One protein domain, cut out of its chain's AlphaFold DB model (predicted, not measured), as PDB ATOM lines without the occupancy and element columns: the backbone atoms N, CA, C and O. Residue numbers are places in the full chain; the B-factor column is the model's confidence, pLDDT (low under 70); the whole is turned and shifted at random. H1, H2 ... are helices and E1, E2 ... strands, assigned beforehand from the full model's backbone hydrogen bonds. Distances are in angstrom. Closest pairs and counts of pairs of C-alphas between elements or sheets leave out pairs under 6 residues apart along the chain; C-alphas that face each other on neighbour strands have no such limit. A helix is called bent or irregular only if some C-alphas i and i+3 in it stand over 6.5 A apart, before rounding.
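Overview. This is residues 107 to 154 of the 534 residues of an uncharacterized protein of Lactobacillus gasseri 224-1 (UniProt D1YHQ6). A long, bent two-stranded hairpin, E1 and E2, runs beside a single helix, H1, which lies on the E1 side of it; the chain folds back between them through the long unnamed stretch of residues 128 to 140, which makes the far end of the rod around Ala 130. The fit is loose, for H1 comes near the hairpin in few places. The printed part has 48 residues, with two named strands and one named helix in the order E1, E2, H1; the sheet has the order E1 - E2, antiparallel, and the class is mixed, helices and strands. The whole is loose, with a radius of gyration of the C-alphas of 13.1 A, and it is a rod, its C-alphas spanning 45 by 14 by 11 A along the three main axes.

Arrangement. Begin with the sheet of two strands, E1 at residues 107 to 114 and E2 at residues 119 to 127. They are antiparallel neighbours, with 151 degrees between their N-to-C directions, and they form a hairpin. Look at the C-alphas of Asn 108 and Asn 124, which face each other at 4.4 A, and then at those of Tyr 113 and Ala 120, which face each other at 4.7 A. In the backbone, N 109 and O 123 are 2.9 A apart and N 123 and O 109 are 2.8 A apart, both within hydrogen-bond range. Farther along, N 114 and O 119 are also within hydrogen-bond range at 2.8 A. The strands are not straight: E1 bends by 51 degrees at residue 111, and E2 bends by 53 degrees at residue 124. Now go outward to H1, residues 141 to 152. The closest C-alphas of E1 and H1 are those of Tyr 113 and Ile 144, 8.0 A apart, and this is the 1 pair of C-alphas of these two elements within 8 A. Their centres are 13.9 A apart. Within 10 A, residues 141 to 148 of H1 make 9 pairs of C-alphas with E1 and 4 with E2. Along the helix, every O i to N i+4 pair of H1 is within hydrogen-bond range, and H1 is neither bent nor irregular.

Along the chain. Find C-alpha 107 at (37.045, -37.727, -5.210), where E1 begins; from there the strand runs to C-alpha 114 at (53.339, -25.772, -10.077), 20.8 A from first to last C-alpha. E2 starts at C-alpha 119 and goes to C-alpha 127 at (38.223, -42.541, -0.998), 23.1 A from first to last C-alpha; with 9 residues it is the longest strand. Go on to C-alpha 141 at (41.758, -24.903, -5.989), where H1 begins; its 12 residues end at C-alpha 152, 16.5 A from the first.

Size, cuts and confidence. Look for the two C-alphas farthest apart and you will find those of Ala 130 and Lys 154, 44.8 A from each other. The first and last printed C-alphas, those of Ala 107 and Lys 154, are 33.9 A apart. The link from E1 to E2 is tight, with 4 residues between them, and the link from E2 to H1 is long, with 13 residues. The C-alphas of that long stretch, residues 128 to 140, lie 5 to 23 A from the mean of the C-alphas. The printed part has no cut. In the B-factor column the mean pLDDT of the printed part is 78.5, and one printed residue, Ala 153, is under 70.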
ATOM      1  N   ALA A 107      36.790 -39.122  -4.842       73.62
ATOM      2  CA  ALA A 107      37.045 -37.727  -5.210       73.62
ATOM      3  C   ALA A 107      38.429 -37.560  -5.845       73.62
ATOM      4  O   ALA A 107      39.365 -38.292  -5.525       73.62
ATOM      5  N   ASN A 108      38.555 -36.561  -6.718       78.44
ATOM      6  CA  ASN A 108      39.841 -36.146  -7.271       78.44
ATOM      7  C   ASN A 108      40.498 -35.180  -6.284       78.44
ATOM      8  O   ASN A 108      39.932 -34.128  -5.986       78.44
ATOM      9  N   VAL A 109      41.683 -35.517  -5.780       80.62
ATOM     10  CA  VAL A 109      42.393 -34.699  -4.786       80.62
ATOM     11  C   VAL A 109      43.690 -34.170  -5.382       80.62
ATOM     12  O   VAL A 109      44.422 -34.902  -6.040       80.62
ATOM     13  N   LEU A 110      43.983 -32.891  -5.155       82.06
ATOM     14  CA  LEU A 110      45.242 -32.268  -5.562       82.06
ATOM     15  C   LEU A 110      46.422 -32.877  -4.784       82.06
ATOM     16  O   LEU A 110      46.384 -32.949  -3.558       82.06
ATOM     17  N   THR A 111      47.485 -33.275  -5.482       80.69
ATOM     18  CA  THR A 111      48.712 -33.838  -4.884       80.69
ATOM     19  C   THR A 111      49.964 -33.011  -5.146       80.69
ATOM     20  O   THR A 111      50.948 -33.158  -4.424       80.69
ATOM     21  N   GLY A 112      49.935 -32.116  -6.132       80.56
ATOM     22  CA  GLY A 112      51.029 -31.196  -6.428       80.56
ATOM     23  C   GLY A 112      50.542 -29.974  -7.197       80.56
ATOM     24  O   GLY A 112      49.533 -30.047  -7.899       80.56
ATOM     25  N   TYR A 113      51.249 -28.853  -7.055       82.75
ATOM     26  CA  TYR A 113      50.920 -27.603  -7.737       82.75
ATOM     27  C   TYR A 113      52.189 -26.876  -8.194       82.75
ATOM     28  O   TYR A 113      53.055 -26.552  -7.381       82.75
ATOM     29  N   ASP A 114      52.297 -26.615  -9.496       81.75
ATOM     30  CA  ASP A 114      53.339 -25.772 -10.077       81.75
ATOM     31  C   ASP A 114      52.944 -24.302  -9.911       81.75
ATOM     32  O   ASP A 114      52.072 -23.787 -10.614       81.75
ATOM     33  N   VAL A 115      53.602 -23.620  -8.974       78.62
ATOM     34  CA  VAL A 115      53.341 -22.212  -8.644       78.62
ATOM     35  C   VAL A 115      53.632 -21.272  -9.819       78.62
ATOM     36  O   VAL A 115      52.930 -20.272  -9.979       78.62
ATOM     37  N   LYS A 116      54.634 -21.578 -10.656       76.88
ATOM     38  CA  LYS A 116      55.045 -20.712 -11.771       76.88
ATOM     39  C   LYS A 116      54.037 -20.777 -12.914       76.88
ATOM     40  O   LYS A 116      53.643 -19.742 -13.440       76.88
ATOM     41  N   ASN A 117      53.631 -21.989 -13.289       80.38
ATOM     42  CA  ASN A 117      52.746 -22.216 -14.436       80.38
ATOM     43  C   ASN A 117      51.260 -22.331 -14.058       80.38
ATOM     44  O   ASN A 117      50.415 -22.403 -14.945       80.38
ATOM     45  N   LYS A 118      50.939 -22.320 -12.757       81.00
ATOM     46  CA  LYS A 118      49.585 -22.495 -12.203       81.00
ATOM     47  C   LYS A 118      48.933 -23.817 -12.620       81.00
ATOM     48  O   LYS A 118      47.746 -23.870 -12.940       81.00
ATOM     49  N   THR A 119      49.717 -24.890 -12.598       82.56
ATOM     50  CA  THR A 119      49.283 -26.214 -13.064       82.56
ATOM     51  C   THR A 119      49.128 -27.182 -11.897       82.56
ATOM     52  O   THR A 119      50.025 -27.310 -11.066       82.56
ATOM     53  N   ALA A 120      47.999 -27.892 -11.853       82.88
ATOM     54  CA  ALA A 120      47.638 -28.838 -10.799       82.88
ATOM     55  C   ALA A 120      47.862 -30.305 -11.210       82.88
ATOM     56  O   ALA A 120      47.541 -30.698 -12.332       82.88
ATOM     57  N   THR A 121      48.329 -31.127 -10.268       87.12
ATOM     58  CA  THR A 121      48.429 -32.590 -10.397       87.12
ATOM     59  C   THR A 121      47.416 -33.255  -9.465       87.12
ATOM     60  O   THR A 121      47.374 -32.923  -8.280       87.12
ATOM     61  N   PHE A 122      46.617 -34.198  -9.976       83.62
ATOM     62  CA  PHE A 122      45.526 -34.844  -9.230       83.62
ATOM     63  C   PHE A 122      45.761 -36.343  -8.997       83.62
ATOM     64  O   PHE A 122      46.346 -37.030  -9.833       83.62
ATOM     65  N   ASP A 123      45.254 -36.851  -7.875       82.00
ATOM     66  CA  ASP A 123      45.083 -38.271  -7.558       82.00
ATOM     67  C   ASP A 123      43.584 -38.601  -7.539       82.00
ATOM     68  O   ASP A 123      42.823 -38.056  -6.736       82.00
ATOM     69  N   ASN A 124      43.164 -39.492  -8.438       80.75
ATOM     70  CA  ASN A 124      41.758 -39.864  -8.633       80.75
ATOM     71  C   ASN A 124      41.351 -41.110  -7.820       80.75
ATOM     72  O   ASN A 124      40.247 -41.631  -7.991       80.75
ATOM     73  N   ASN A 125      42.240 -41.623  -6.958       79.25
ATOM     74  CA  ASN A 125      42.005 -42.828  -6.158       79.25
ATOM     75  C   ASN A 125      41.677 -42.537  -4.682       79.25
ATOM     76  O   ASN A 125      41.563 -43.472  -3.881       79.25
ATOM     77  N   ALA A 126      41.505 -41.267  -4.300       78.31
ATOM     78  CA  ALA A 126      41.124 -40.907  -2.939       78.31
ATOM     79  C   ALA A 126      39.681 -41.345  -2.619       78.31
ATOM     80  O   ALA A 126      38.764 -41.176  -3.429       78.31
ATOM     81  N   HIS A 127      39.484 -41.934  -1.437       79.81
ATOM     82  CA  HIS A 127      38.223 -42.541  -0.998       79.81
ATOM     83  C   HIS A 127      38.076 -42.467   0.531       79.81
ATOM     84  O   HIS A 127      39.051 -42.214   1.242       79.81
ATOM     85  N   PHE A 128      36.854 -42.680   1.029       79.06
ATOM     86  CA  PHE A 128      36.599 -42.895   2.457       79.06
ATOM     87  C   PHE A 128      37.009 -44.312   2.854       79.06
ATOM     88  O   PHE A 128      36.631 -45.272   2.179       79.06
ATOM     89  N   ASP A 129      37.768 -44.441   3.937       77.62
ATOM     90  CA  ASP A 129      38.071 -45.735   4.539       77.62
ATOM     91  C   ASP A 129      36.859 -46.312   5.299       77.62
ATOM     92  O   ASP A 129      35.790 -45.701   5.389       77.62
ATOM     93  N   ALA A 130      37.020 -47.516   5.857       74.56
ATOM     94  CA  ALA A 130      35.959 -48.221   6.581       74.56
ATOM     95  C   ALA A 130      35.456 -47.484   7.841       74.56
ATOM     96  O   ALA A 130      34.373 -47.800   8.330       74.56
ATOM     97  N   ASN A 131      36.211 -46.504   8.349       78.38
ATOM     98  CA  ASN A 131      35.854 -45.691   9.511       78.38
ATOM     99  C   ASN A 131      35.271 -44.324   9.108       78.38
ATOM    100  O   ASN A 131      34.999 -43.492   9.974       78.38
ATOM    101  N   GLY A 132      35.084 -44.075   7.806       73.25
ATOM    102  CA  GLY A 132      34.589 -42.802   7.289       73.25
ATOM    103  C   GLY A 132      35.643 -41.692   7.257       73.25
ATOM    104  O   GLY A 132      35.278 -40.525   7.113       73.25
ATOM    105  N   VAL A 133      36.936 -42.017   7.365       77.31
ATOM    106  CA  VAL A 133      38.032 -41.046   7.227       77.31
ATOM    107  C   VAL A 133      38.460 -40.979   5.763       77.31
ATOM    108  O   VAL A 133      38.686 -41.998   5.113       77.31
ATOM    109  N   PHE A 134      38.552 -39.771   5.208       79.75
ATOM    110  CA  PHE A 134      38.965 -39.584   3.817       79.75
ATOM    111  C   PHE A 134      40.491 -39.732   3.681       79.75
ATOM    112  O   PHE A 134      41.243 -39.152   4.463       79.75
ATOM    113  N   SER A 135      40.965 -40.499   2.690       77.62
ATOM    114  CA  SER A 135      42.380 -40.903   2.576       77.62
ATOM    115  C   SER A 135      43.374 -39.761   2.306       77.62
ATOM    116  O   SER A 135      44.588 -39.955   2.399       77.62
ATOM    117  N   ARG A 136      42.880 -38.561   1.984       74.19
ATOM    118  CA  ARG A 136      43.649 -37.317   1.831       74.19
ATOM    119  C   ARG A 136      42.816 -36.131   2.313       74.19
ATOM    120  O   ARG A 136      41.601 -36.228   2.386       74.19
ATOM    121  N   TRP A 137      43.441 -34.997   2.607       73.69
ATOM    122  CA  TRP A 137      42.710 -33.775   2.953       73.69
ATOM    123  C   TRP A 137      42.373 -33.010   1.665       73.69
ATOM    124  O   TRP A 137      43.285 -32.757   0.874       73.69
ATOM    125  N   PRO A 138      41.103 -32.654   1.405       71.56
ATOM    126  CA  PRO A 138      40.758 -31.846   0.243       71.56
ATOM    127  C   PRO A 138      41.291 -30.417   0.419       71.56
ATOM    128  O   PRO A 138      41.134 -29.809   1.475       71.56
ATOM    129  N   VAL A 139      41.913 -29.880  -0.628       73.38
ATOM    130  CA  VAL A 139      42.375 -28.485  -0.713       73.38
ATOM    131  C   VAL A 139      41.606 -27.769  -1.816       73.38
ATOM    132  O   VAL A 139      41.411 -28.318  -2.901       73.38
ATOM    133  N   ASP A 140      41.168 -26.545  -1.528       79.25
ATOM    134  CA  ASP A 140      40.430 -25.709  -2.473       79.25
ATOM    135  C   ASP A 140      41.361 -25.165  -3.573       79.25
ATOM    136  O   ASP A 140      42.426 -24.605  -3.294       79.25
ATOM    137  N   GLN A 141      40.959 -25.336  -4.837       75.25
ATOM    138  CA  GLN A 141      41.758 -24.903  -5.989       75.25
ATOM    139  C   GLN A 141      41.915 -23.377  -6.055       75.25
ATOM    140  O   GLN A 141      42.964 -22.889  -6.472       75.25
ATOM    141  N   GLY A 142      40.903 -22.622  -5.617       79.44
ATOM    142  CA  GLY A 142      40.950 -21.165  -5.557       79.44
ATOM    143  C   GLY A 142      41.963 -20.667  -4.528       79.44
ATOM    144  O   GLY A 142      42.756 -19.779  -4.836       79.44
ATOM    145  N   VAL A 143      42.006 -21.281  -3.343       79.50
ATOM    146  CA  VAL A 143      42.964 -20.932  -2.273       79.50
ATOM    147  C   VAL A 143      44.414 -21.190  -2.699       79.50
ATOM    148  O   VAL A 143      45.282 -20.340  -2.495       79.50
ATOM    149  N   ILE A 144      44.687 -22.333  -3.335       83.31
ATOM    150  CA  ILE A 144      46.022 -22.652  -3.874       83.31
ATOM    151  C   ILE A 144      46.419 -21.651  -4.977       83.31
ATOM    152  O   ILE A 144      47.564 -21.195  -5.012       83.31
ATOM    153  N   GLY A 145      45.475 -21.269  -5.845       80.06
ATOM    154  CA  GLY A 145      45.687 -20.245  -6.870       80.06
ATOM    155  C   GLY A 145      46.048 -18.877  -6.281       80.06
ATOM    156  O   GLY A 145      47.029 -18.271  -6.708       80.06
ATOM    157  N   GLN A 146      45.330 -18.434  -5.244       82.25
ATOM    158  CA  GLN A 146      45.608 -17.180  -4.533       82.25
ATOM    159  C   GLN A 146      46.976 -17.187  -3.837       82.25
ATOM    160  O   GLN A 146      47.696 -16.188  -3.870       82.25
ATOM    161  N   LEU A 147      47.368 -18.313  -3.233       80.50
ATOM    162  CA  LEU A 147      48.699 -18.467  -2.647       80.50
ATOM    163  C   LEU A 147      49.793 -18.367  -3.720       80.50
ATOM    164  O   LEU A 147      50.813 -17.713  -3.500       80.50
ATOM    165  N   ALA A 148      49.577 -18.971  -4.891       80.56
ATOM    166  CA  ALA A 148      50.502 -18.862  -6.013       80.56
ATOM    167  C   ALA A 148      50.600 -17.423  -6.545       80.56
ATOM    168  O   ALA A 148      51.702 -16.949  -6.821       80.56
ATOM    169  N   ASP A 149      49.480 -16.701  -6.620       81.00
ATOM    170  CA  ASP A 149      49.459 -15.277  -6.968       81.00
ATOM    171  C   ASP A 149      50.253 -14.430  -5.968       81.00
ATOM    172  O   ASP A 149      51.083 -13.616  -6.373       81.00
ATOM    173  N   ALA A 150      50.081 -14.670  -4.667       77.38
ATOM    174  CA  ALA A 150      50.822 -13.967  -3.620       77.38
ATOM    175  C   ALA A 150      52.338 -14.240  -3.667       77.38
ATOM    176  O   ALA A 150      53.141 -13.344  -3.401       77.38
ATOM    177  N   ILE A 151      52.748 -15.463  -4.019       75.88
ATOM    178  CA  ILE A 151      54.164 -15.820  -4.189       75.88
ATOM    179  C   ILE A 151      54.751 -15.130  -5.428       75.88
ATOM    180  O   ILE A 151      55.840 -14.559  -5.343       75.88
ATOM    181  N   ASN A 152      54.022 -15.128  -6.546       70.62
ATOM    182  CA  ASN A 152      54.455 -14.509  -7.800       70.62
ATOM    183  C   ASN A 152      54.425 -12.966  -7.766       70.62
ATOM    184  O   ASN A 152      55.081 -12.330  -8.586       70.62
ATOM    185  N   ALA A 153      53.710 -12.347  -6.819       69.25
ATOM    186  CA  ALA A 153      53.647 -10.892  -6.657       69.25
ATOM    187  C   ALA A 153      54.915 -10.253  -6.043       69.25
ATOM    188  O   ALA A 153      55.024  -9.026  -6.001       69.25
ATOM    189  N   LYS A 154      55.885 -11.040  -5.549       70.69
ATOM    190  CA  LYS A 154      57.181 -10.510  -5.081       70.69
ATOM    191  C   LYS A 154      58.046 -10.106  -6.281       70.69
ATOM    192  O   LYS A 154      58.085 -10.843  -7.258       70.69
TER     193      LYS A 154